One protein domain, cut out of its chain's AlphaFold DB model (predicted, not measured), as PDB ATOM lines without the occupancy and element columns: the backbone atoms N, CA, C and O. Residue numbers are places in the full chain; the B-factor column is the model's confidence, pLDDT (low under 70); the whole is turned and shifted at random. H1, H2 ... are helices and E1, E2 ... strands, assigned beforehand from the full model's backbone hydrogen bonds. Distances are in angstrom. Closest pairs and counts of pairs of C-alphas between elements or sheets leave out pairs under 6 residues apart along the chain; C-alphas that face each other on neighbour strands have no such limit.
ATOM      1  N   PRO A  38       8.359  -1.676 185.086       72.75
ATOM      2  CA  PRO A  38       8.814  -2.029 186.430       72.75
ATOM      3  C   PRO A  38      10.125  -2.829 186.447       72.75
ATOM      4  O   PRO A  38      10.919  -2.651 187.364       72.75
ATOM      5  N   ALA A  39      10.398  -3.648 185.422       74.00
ATOM      6  CA  ALA A  39      11.639  -4.418 185.319       74.00
ATOM      7  C   ALA A  39      12.898  -3.545 185.144       74.00
ATOM      8  O   ALA A  39      14.009  -4.019 185.365       74.00
ATOM      9  N   SER A  40      12.736  -2.273 184.764       82.19
ATOM     10  CA  SER A  40      13.834  -1.300 184.650       82.19
ATOM     11  C   SER A  40      14.183  -0.596 185.968       82.19
ATOM     12  O   SER A  40      15.087   0.237 185.995       82.19
ATOM     13  N   CYS A  41      13.454  -0.883 187.049       80.56
ATOM     14  CA  CYS A  41      13.591  -0.211 188.337       80.56
ATOM     15  C   CYS A  41      14.198  -1.160 189.382       80.56
ATOM     16  O   CYS A  41      13.763  -2.300 189.506       80.56
ATOM     17  N   ASP A  42      15.147  -0.679 190.191       84.94
ATOM     18  CA  ASP A  42      15.676  -1.434 191.344       84.94
ATOM     19  C   ASP A  42      14.757  -1.344 192.571       84.94
ATOM     20  O   ASP A  42      14.660  -2.257 193.397       84.94
ATOM     21  N   PHE A  43      14.076  -0.206 192.694       85.06
ATOM     22  CA  PHE A  43      13.198   0.116 193.806       85.06
ATOM     23  C   PHE A  43      11.895   0.705 193.290       85.06
ATOM     24  O   PHE A  43      11.866   1.399 192.272       85.06
ATOM     25  N   ALA A  44      10.828   0.495 194.047       82.12
ATOM     26  CA  ALA A  44       9.566   1.171 193.831       82.12
ATOM     27  C   ALA A  44       8.899   1.522 195.151       82.12
ATOM     28  O   ALA A  44       9.225   0.967 196.196       82.12
ATOM     29  N   VAL A  45       7.957   2.456 195.094       83.44
ATOM     30  CA  VAL A  45       7.087   2.784 196.218       83.44
ATOM     31  C   VAL A  45       5.675   2.411 195.818       83.44
ATOM     32  O   VAL A  45       5.200   2.869 194.779       83.44
ATOM     33  N   ASP A  46       5.028   1.586 196.628       77.81
ATOM     34  CA  ASP A  46       3.649   1.167 196.397       77.81
ATOM     35  C   ASP A  46       2.891   1.052 197.725       77.81
ATOM     36  O   ASP A  46       3.490   0.946 198.802       77.81
ATOM     37  N   THR A  47       1.563   1.082 197.655       74.81
ATOM     38  CA  THR A  47       0.722   0.699 198.790       74.81
ATOM     39  C   THR A  47       0.983  -0.759 199.127       74.81
ATOM     40  O   THR A  47       1.030  -1.583 198.226       74.81
ATOM     41  N   TRP A  48       1.139  -1.085 200.404       71.31
ATOM     42  CA  TRP A  48       1.321  -2.447 200.878       71.31
ATOM     43  C   TRP A  48       0.312  -2.754 201.977       71.31
ATOM     44  O   TRP A  48       0.197  -2.018 202.957       71.31
ATOM     45  N   GLU A  49      -0.434  -3.840 201.843       67.62
ATOM     46  CA  GLU A  49      -1.370  -4.268 202.876       67.62
ATOM     47  C   GLU A  49      -1.393  -5.799 202.881       67.62
ATOM     48  O   GLU A  49      -2.060  -6.411 202.055       67.62
ATOM     49  N   ASP A  50      -0.654  -6.428 203.805       55.34
ATOM     50  CA  ASP A  50      -0.475  -7.895 203.871       55.34
ATOM     51  C   ASP A  50      -1.803  -8.684 203.918       55.34
ATOM     52  O   ASP A  50      -1.831  -9.882 203.650       55.34
ATOM     53  N   ALA A  51      -2.908  -8.018 204.270       52.69
ATOM     54  CA  ALA A  51      -4.248  -8.588 204.384       52.69
ATOM     55  C   ALA A  51      -5.264  -8.035 203.361       52.69
ATOM     56  O   ALA A  51      -6.456  -8.328 203.479       52.69
ATOM     57  N   ALA A  52      -4.843  -7.224 202.384       58.31
ATOM     58  CA  ALA A  52      -5.754  -6.741 201.350       58.31
ATOM     59  C   ALA A  52      -6.110  -7.876 200.371       58.31
ATOM     60  O   ALA A  52      -5.206  -8.556 199.876       58.31
ATOM     61  N   PRO A  53      -7.404  -8.076 200.049       57.78
ATOM     62  CA  PRO A  53      -7.828  -8.972 198.980       57.78
ATOM     63  C   PRO A  53      -7.073  -8.682 197.681       57.78
ATOM     64  O   PRO A  53      -6.894  -7.520 197.328       57.78
ATOM     65  N   GLU A  54      -6.703  -9.719 196.925       56.44
ATOM     66  CA  GLU A  54      -6.015  -9.588 195.628       56.44
ATOM     67  C   GLU A  54      -6.743  -8.628 194.666       56.44
ATOM     68  O   GLU A  54      -6.115  -7.875 193.932       56.44
ATOM     69  N   SER A  55      -8.077  -8.566 194.746       57.62
ATOM     70  CA  SER A  55      -8.923  -7.659 193.959       57.62
ATOM     71  C   SER A  55      -8.754  -6.168 194.274       57.62
ATOM     72  O   SER A  55      -9.278  -5.333 193.538       57.62
ATOM     73  N   TRP A  56      -8.093  -5.818 195.379       56.59
ATOM     74  CA  TRP A  56      -7.830  -4.430 195.775       56.59
ATOM     75  C   TRP A  56      -6.501  -3.916 195.237       56.59
ATOM     76  O   TRP A  56      -6.270  -2.708 195.228       56.59
ATOM     77  N   TRP A  57      -5.652  -4.817 194.756       53.06
ATOM     78  CA  TRP A  57      -4.412  -4.458 194.106       53.06
ATOM     79  C   TRP A  57      -4.708  -4.152 192.641       53.06
ATOM     80  O   TRP A  57      -5.351  -4.959 191.962       53.06
ATOM     81  N   PRO A  58      -4.256  -3.005 192.107       54.19
ATOM     82  CA  PRO A  58      -4.145  -2.857 190.665       54.19
ATOM     83  C   PRO A  58      -3.440  -4.103 190.112       54.19
ATOM     84  O   PRO A  58      -2.420  -4.508 190.658       54.19
ATOM     85  N   HIS A  59      -3.939  -4.709 189.031       46.62
ATOM     86  CA  HIS A  59      -3.300  -5.890 188.420       46.62
ATOM     87  C   HIS A  59      -1.832  -5.648 187.997       46.62
ATOM     88  O   HIS A  59      -1.115  -6.587 187.667       46.62
ATOM     89  N   GLU A  60      -1.392  -4.388 188.020       53.53
ATOM     90  CA  GLU A  60      -0.047  -3.909 187.705       53.53
ATOM     91  C   GLU A  60       0.705  -3.360 188.939       53.53
ATOM     92  O   GLU A  60       1.764  -2.746 188.798       53.53
ATOM     93  N   ALA A  61       0.153  -3.536 190.145       56.19
ATOM     94  CA  ALA A  61       0.805  -3.161 191.392       56.19
ATOM     95  C   ALA A  61       2.030  -4.038 191.616       56.19
ATOM     96  O   ALA A  61       2.017  -5.248 191.382       56.19
ATOM     97  N   ILE A  62       3.093  -3.426 192.116       56.59
ATOM     98  CA  ILE A  62       4.380  -4.097 192.298       56.59
ATOM     99  C   ILE A  62       4.301  -5.119 193.447       56.59
ATOM    100  O   ILE A  62       5.137  -6.011 193.534       56.59
ATOM    101  N   GLY A  63       3.260  -5.037 194.284       50.62
ATOM    102  CA  GLY A  63       2.909  -6.033 195.301       50.62
ATOM    103  C   GLY A  63       1.932  -7.128 194.869       50.62
ATOM    104  O   GLY A  63       1.555  -7.946 195.705       50.62
ATOM    105  N   ALA A  64       1.511  -7.180 193.599       54.75
ATOM    106  CA  ALA A  64       0.741  -8.318 193.103       54.75
ATOM    107  C   ALA A  64       1.573  -9.613 193.236       54.75
ATOM    108  O   ALA A  64       2.788  -9.574 193.028       54.75
ATOM    109  N   PRO A  65       0.958 -10.779 193.514       53.41
ATOM    110  CA  PRO A  65       1.675 -12.037 193.776       53.41
ATOM    111  C   PRO A  65       2.600 -12.496 192.634       53.41
ATOM    112  O   PRO A  65       3.461 -13.349 192.839       53.41
ATOM    113  N   ALA A  66       2.450 -11.921 191.437       54.81
ATOM    114  CA  ALA A  66       3.338 -12.125 190.298       54.81
ATOM    115  C   ALA A  66       4.748 -11.518 190.481       54.81
ATOM    116  O   ALA A  66       5.683 -11.959 189.814       54.81
ATOM    117  N   PHE A  67       4.926 -10.543 191.379       60.25
ATOM    118  CA  PHE A  67       6.208  -9.906 191.668       60.25
ATOM    119  C   PHE A  67       6.668 -10.262 193.088       60.25
ATOM    120  O   PHE A  67       6.108  -9.812 194.083       60.25
ATOM    121  N   ALA A  68       7.725 -11.072 193.197       63.84
ATOM    122  CA  ALA A  68       8.342 -11.421 194.477       63.84
ATOM    123  C   ALA A  68       9.158 -10.239 195.034       63.84
ATOM    124  O   ALA A  68      10.388 -10.255 195.017       63.84
ATOM    125  N   VAL A  69       8.486  -9.183 195.488       71.88
ATOM    126  CA  VAL A  69       9.143  -7.992 196.038       71.88
ATOM    127  C   VAL A  69       9.338  -8.080 197.544       71.88
ATOM    128  O   VAL A  69       8.558  -8.696 198.268       71.88
ATOM    129  N   LYS A  70      10.406  -7.441 198.030       75.56
ATOM    130  CA  LYS A  70      10.721  -7.368 199.460       75.56
ATOM    131  C   LYS A  70      10.497  -5.940 199.970       75.56
ATOM    132  O   LYS A  70      11.198  -5.040 199.495       75.56
ATOM    133  N   PRO A  71       9.596  -5.706 200.943       80.19
ATOM    134  CA  PRO A  71       9.462  -4.394 201.565       80.19
ATOM    135  C   PRO A  71      10.719  -4.063 202.381       80.19
ATOM    136  O   PRO A  71      11.188  -4.865 203.190       80.19
ATOM    137  N   LEU A  72      11.282  -2.879 202.144       87.06
ATOM    138  CA  LEU A  72      12.461  -2.356 202.841       87.06
ATOM    139  C   LEU A  72      12.071  -1.390 203.961       87.06
ATOM    140  O   LEU A  72      12.628  -1.445 205.057       87.06
ATOM    141  N   ARG A  73      11.125  -0.489 203.681       89.62
ATOM    142  CA  ARG A  73      10.643   0.515 204.632       89.62
ATOM    143  C   ARG A  73       9.193   0.846 204.335       89.62
ATOM    144  O   ARG A  73       8.871   1.106 203.186       89.62
ATOM    145  N   CYS A  74       8.362   0.888 205.367       87.12
ATOM    146  CA  CYS A  74       6.948   1.208 205.252       87.12
ATOM    147  C   CYS A  74       6.597   2.385 206.152       87.12
ATOM    148  O   CYS A  74       7.047   2.444 207.299       87.12
ATOM    149  N   GLU A  75       5.804   3.306 205.619       88.44
ATOM    150  CA  GLU A  75       5.267   4.444 206.351       88.44
ATOM    151  C   GLU A  75       3.742   4.414 206.305       88.44
ATOM    152  O   GLU A  75       3.129   4.135 205.273       88.44
ATOM    153  N   SER A  76       3.115   4.724 207.439       85.25
ATOM    154  CA  SER A  76       1.660   4.759 207.532       85.25
ATOM    155  C   SER A  76       1.122   6.049 206.918       85.25
ATOM    156  O   SER A  76       1.480   7.150 207.337       85.25
ATOM    157  N   MET A  77       0.234   5.911 205.937       84.44
ATOM    158  CA  MET A  77      -0.427   7.020 205.258       84.44
ATOM    159  C   MET A  77      -1.941   6.941 205.413       84.44
ATOM    160  O   MET A  77      -2.522   5.859 205.467       84.44
ATOM    161  N   LEU A  78      -2.592   8.104 205.494       85.12
ATOM    162  CA  LEU A  78      -4.043   8.181 205.617       85.12
ATOM    163  C   LEU A  78      -4.715   7.742 204.310       85.12
ATOM    164  O   LEU A  78      -4.481   8.323 203.252       85.12
ATOM    165  N   ASP A  79      -5.602   6.756 204.398       84.19
ATOM    166  CA  ASP A  79      -6.351   6.248 203.258       84.19
ATOM    167  C   ASP A  79      -7.548   7.152 202.957       84.19
ATOM    168  O   ASP A  79      -8.531   7.193 203.705       84.19
ATOM    169  N   LEU A  80      -7.481   7.871 201.839       79.31
ATOM    170  CA  LEU A  80      -8.524   8.800 201.414       79.31
ATOM    171  C   LEU A  80      -9.831   8.095 201.030       79.31
ATOM    172  O   LEU A  80     -10.898   8.671 201.253       79.31
ATOM    173  N   ALA A  81      -9.758   6.902 200.440       79.56
ATOM    174  CA  ALA A  81     -10.918   6.173 199.940       79.56
ATOM    175  C   ALA A  81     -11.722   5.566 201.095       79.56
ATOM    176  O   ALA A  81     -12.956   5.595 201.086       79.56
ATOM    177  N   ARG A  82     -11.026   5.072 202.125       82.69
ATOM    178  CA  ARG A  82     -11.648   4.450 203.303       82.69
ATOM    179  C   ARG A  82     -11.892   5.430 204.461       82.69
ATOM    180  O   ARG A  82     -12.691   5.124 205.346       82.69
ATOM    181  N   SER A  83     -11.283   6.617 204.470       85.81
ATOM    182  CA  SER A  83     -11.509   7.647 205.505       85.81
ATOM    183  C   SER A  83     -12.545   8.682 205.066       85.81
ATOM    184  O   SER A  83     -12.284   9.541 204.222       85.81
ATOM    185  N   ARG A  84     -13.742   8.635 205.661       84.44
ATOM    186  CA  ARG A  84     -14.852   9.530 205.292       84.44
ATOM    187  C   ARG A  84     -14.735  10.925 205.917       84.44
ATOM    188  O   ARG A  84     -14.180  11.114 207.001       84.44
ATOM    189  N   SER A  85     -15.338  11.899 205.236       84.81
ATOM    190  CA  SER A  85     -15.637  13.224 205.796       84.81
ATOM    191  C   SER A  85     -16.565  13.095 207.022       84.81
ATOM    192  O   SER A  85     -17.422  12.207 207.022       84.81
ATOM    193  N   PRO A  86     -16.422  13.933 208.067       86.50
ATOM    194  CA  PRO A  86     -15.501  15.073 208.183       86.50
ATOM    195  C   PRO A  86     -14.116  14.724 208.737       86.50
ATOM    196  O   PRO A  86     -13.199  15.531 208.632       86.50
ATOM    197  N   TRP A  87     -13.946  13.534 209.306       84.50
ATOM    198  CA  TRP A  87     -12.773  13.168 210.110       84.50
ATOM    199  C   TRP A  87     -11.450  13.344 209.368       84.50
ATOM    200  O   TRP A  87     -10.483  13.838 209.936       84.50
ATOM    201  N   ARG A  88     -11.432  13.010 208.074       84.19
ATOM    202  CA  ARG A  88     -10.270  13.194 207.198       84.19
ATOM    203  C   ARG A  88      -9.808  14.652 207.093       84.19
ATOM    204  O   ARG A  88      -8.612  14.897 207.042       84.19
ATOM    205  N   SER A  89     -10.735  15.607 207.060       85.62
ATOM    206  CA  SER A  89     -10.420  17.035 206.890       85.62
ATOM    207  C   SER A  89      -9.817  17.666 208.142       85.62
ATOM    208  O   SER A  89      -9.194  18.719 208.058       85.62
ATOM    209  N   PHE A  90     -10.013  17.034 209.298       85.81
ATOM    210  CA  PHE A  90      -9.521  17.512 210.588       85.81
ATOM    211  C   PHE A  90      -8.325  16.710 211.099       85.81
ATOM    212  O   PHE A  90      -7.871  16.944 212.215       85.81
ATOM    213  N   TRP A  91      -7.810  15.766 210.309       84.12
ATOM    214  CA  TRP A  91      -6.631  15.000 210.682       84.12
ATOM    215  C   TRP A  91      -5.351  15.773 210.353       84.12
ATOM    216  O   TRP A  91      -5.122  16.166 209.211       84.12
ATOM    217  N   ILE A  92      -4.509  15.963 211.368       81.44
ATOM    218  CA  ILE A  92      -3.208  16.622 211.280       81.44
ATOM    219  C   ILE A  92      -2.142  15.661 211.841       81.44
ATOM    220  O   ILE A  92      -2.171  15.360 213.044       81.44
ATOM    221  N   PRO A  93      -1.188  15.185 211.016       77.00
ATOM    222  CA  PRO A  93      -0.123  14.301 211.478       77.00
ATOM    223  C   PRO A  93       0.654  14.921 212.651       77.00
ATOM    224  O   PRO A  93       1.023  16.090 212.611       77.00
ATOM    225  N   GLY A  94       0.881  14.146 213.716       76.19
ATOM    226  CA  GLY A  94       1.625  14.582 214.907       76.19
ATOM    227  C   GLY A  94       0.868  15.502 215.878       76.19
ATOM    228  O   GLY A  94       1.311  15.655 217.012       76.19
ATOM    229  N   VAL A  95      -0.278  16.069 215.482       75.50
ATOM    230  CA  VAL A  95      -1.093  16.962 216.332       75.50
ATOM    231  C   VAL A  95      -2.365  16.263 216.791       75.50
ATOM    232  O   VAL A  95      -2.637  16.163 217.987       75.50
ATOM    233  N   THR A  96      -3.144  15.722 215.852       71.06
ATOM    234  CA  THR A  96      -4.301  14.904 216.206       71.06
ATOM    235  C   THR A  96      -3.818  13.502 216.540       71.06
ATOM    236  O   THR A  96      -3.660  12.660 215.654       71.06
ATOM    237  N   SER A  97      -3.571  13.243 217.827       58.50
ATOM    238  CA  SER A  97      -3.447  11.870 218.318       58.50
ATOM    239  C   SER A  97      -4.711  11.113 217.923       58.50
ATOM    240  O   SER A  97      -5.823  11.588 218.158       58.50
ATOM    241  N   ALA A  98      -4.561   9.943 217.302       56.09
ATOM    242  CA  ALA A  98      -5.681   9.067 216.974       56.09
ATOM    243  C   ALA A  98      -6.263   8.431 218.255       56.09
ATOM    244  O   ALA A  98      -6.258   7.216 218.429       56.09
ATOM    245  N   THR A  99      -6.713   9.246 219.205       56.75
ATOM    246  CA  THR A  99      -7.272   8.830 220.491       56.75
ATOM    247  C   THR A  99      -8.792   8.933 220.463       56.75
ATOM    248  O   THR A  99      -9.365   9.949 220.071       56.75
ATOM    249  N   GLY A 100      -9.446   7.850 220.887       59.22
ATOM    250  CA  GLY A 100     -10.887   7.767 221.122       59.22
ATOM    251  C   GLY A 100     -11.732   7.741 219.849       59.22
ATOM    252  O   GLY A 100     -11.969   6.684 219.272       59.22
ATOM    253  N   ILE A 101     -12.224   8.908 219.431       59.66
ATOM    254  CA  ILE A 101     -13.330   9.025 218.465       59.66
ATOM    255  C   ILE A 101     -12.837   8.948 217.012       59.66
ATOM    256  O   ILE A 101     -13.493   8.338 216.169       59.66
ATOM    257  N   MET A 102     -11.663   9.516 216.714       60.16
ATOM    258  CA  MET A 102     -11.129   9.545 215.343       60.16
ATOM    259  C   MET A 102     -10.459   8.232 214.918       60.16
ATOM    260  O   MET A 102     -10.411   7.937 213.726       60.16
ATOM    261  N   ARG A 103      -9.997   7.405 215.868       65.06
ATOM    262  CA  ARG A 103      -9.242   6.170 215.577       65.06
ATOM    263  C   ARG A 103     -10.051   5.144 214.779       65.06
ATOM    264  O   ARG A 103      -9.502   4.494 213.907       65.06
ATOM    265  N   ASN A 104     -11.358   5.057 215.031       67.38
ATOM    266  CA  ASN A 104     -12.254   4.119 214.341       67.38
ATOM    267  C   ASN A 104     -12.881   4.710 213.064       67.38
ATOM    268  O   ASN A 104     -13.741   4.082 212.449       67.38
ATOM    269  N   LYS A 105     -12.533   5.953 212.704       80.50
ATOM    270  CA  LYS A 105     -13.100   6.670 211.549       80.50
ATOM    271  C   LYS A 105     -12.075   6.966 210.459       80.50
ATOM    272  O   LYS A 105     -12.471   7.298 209.342       80.50
ATOM    273  N   LEU A 106     -10.794   6.853 210.791       85.12
ATOM    274  CA  LEU A 106      -9.676   7.022 209.881       85.12
ATOM    275  C   LEU A 106      -9.053   5.658 209.619       85.12
ATOM    276  O   LEU A 106      -8.745   4.920 210.551       85.12
ATOM    277  N   ASN A 107      -8.882   5.345 208.346       85.25
ATOM    278  CA  ASN A 107      -8.191   4.153 207.891       85.25
ATOM    279  C   ASN A 107      -6.821   4.570 207.374       85.25
ATOM    280  O   ASN A 107      -6.676   5.633 206.769       85.25
ATOM    281  N   PHE A 108      -5.825   3.730 207.616       84.25
ATOM    282  CA  PHE A 108      -4.459   3.967 207.178       84.25
ATOM    283  C   PHE A 108      -4.001   2.790 206.328       84.25
ATOM    284  O   PHE A 108      -4.316   1.646 206.640       84.25
ATOM    285  N   VAL A 109      -3.248   3.091 205.277       82.62
ATOM    286  CA  VAL A 109      -2.518   2.120 204.454       82.62
ATOM    287  C   VAL A 109      -1.032   2.234 204.761       82.62
ATOM    288  O   VAL A 109      -0.574   3.283 205.223       82.62
ATOM    289  N   GLN A 110      -0.261   1.176 204.518       84.56
ATOM    290  CA  GLN A 110       1.195   1.307 204.484       84.56
ATOM    291  C   GLN A 110       1.605   1.695 203.066       84.56
ATOM    292  O   GLN A 110       1.143   1.098 202.102       84.56
ATOM    293  N   MET A 111       2.464   2.696 202.933       84.06
ATOM    294  CA  MET A 111       3.210   2.964 201.707       84.06
ATOM    295  C   MET A 111       4.615   2.430 201.915       84.06
ATOM    296  O   MET A 111       5.331   2.908 202.799       84.06
ATOM    297  N   CYS A 112       5.000   1.428 201.137       85.56
ATOM    298  CA  CYS A 112       6.274   0.751 201.293       85.56
ATOM    299  C   CYS A 112       7.198   1.032 200.118       85.56
ATOM    300  O   CYS A 112       6.825   0.886 198.958       85.56
ATOM    301  N   LEU A 113       8.442   1.371 200.444       88.00
ATOM    302  CA  LEU A 113       9.573   1.201 199.550       88.00
ATOM    303  C   LEU A 113       9.864  -0.296 199.446       88.00
ATOM    304  O   LEU A 113      10.187  -0.941 200.449       88.00
ATOM    305  N   VAL A 114       9.770  -0.833 198.241       85.06
ATOM    306  CA  VAL A 114      10.037  -2.231 197.919       85.06
ATOM    307  C   VAL A 114      11.242  -2.337 196.997       85.06
ATOM    308  O   VAL A 114      11.478  -1.471 196.153       85.06
ATOM    309  N   GLN A 115      12.008  -3.407 197.168       84.69
ATOM    310  CA  GLN A 115      13.057  -3.782 196.230       84.69
ATOM    311  C   GLN A 115      12.474  -4.713 195.170       84.69
ATOM    312  O   GLN A 115      11.880  -5.741 195.514       84.69
ATOM    313  N   ILE A 116      12.668  -4.362 193.901       79.56
ATOM    314  CA  ILE A 116      12.282  -5.202 192.771       79.56
ATOM    315  C   ILE A 116      13.454  -6.149 192.489       79.56
ATOM    316  O   ILE A 116      14.587  -5.690 192.331       79.56
TER     317      ILE A 116
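This is residues 38 to 116 of the 120 residues of the protein "Hypothetical protein" of Noctiluca scintillans (UniProt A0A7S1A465). With little regular structure, this is a strongly twisted ribbon of three antiparallel strands, with the loop of residues 49 to 69 bulging from one side and short H1 with the loop of residues 91 to 107 beyond one end. The printed part has 79 residues, 27 in named elements, mostly strand: E1, E2, H1, E3, with sheet order E1 - E3 - E2. It is loose, with a radius of gyration of the C-alphas of 14.7 A, and elongated, spanning 42 by 25 by 17 A.

Start at inner strand E3, residues 108 to 115. Antiparallel to it at 155 degrees is E1, residues 43 to 48; N 46 and O 112 are within hydrogen-bond range at 3.0 A. E2, residues 70 to 78, is also antiparallel at 155 degrees; look at N 75 and O 111, 2.9 A. H1, residues 87 to 90, is not on the sheet; it is too short for an O i to N i+4 pair.

Find C-alpha 43 at (13.198, 0.116, 193.806), where E1 begins its 14.1 A. E2 spans 22.3 A and bends by 68 degrees at Arg 73. H1 spans 5.4 A. E3 runs 22.1 A to C-alpha 115 at (13.057, -3.782, 196.230).

The C-alphas farthest apart, Ser 40 and Gly 100, are 45.0 A apart. The printed part has no cut; links E1 to E2 and H1 to E3 are long. Find pLDDT under 70 at residues 49 to 68 and 97 to 104.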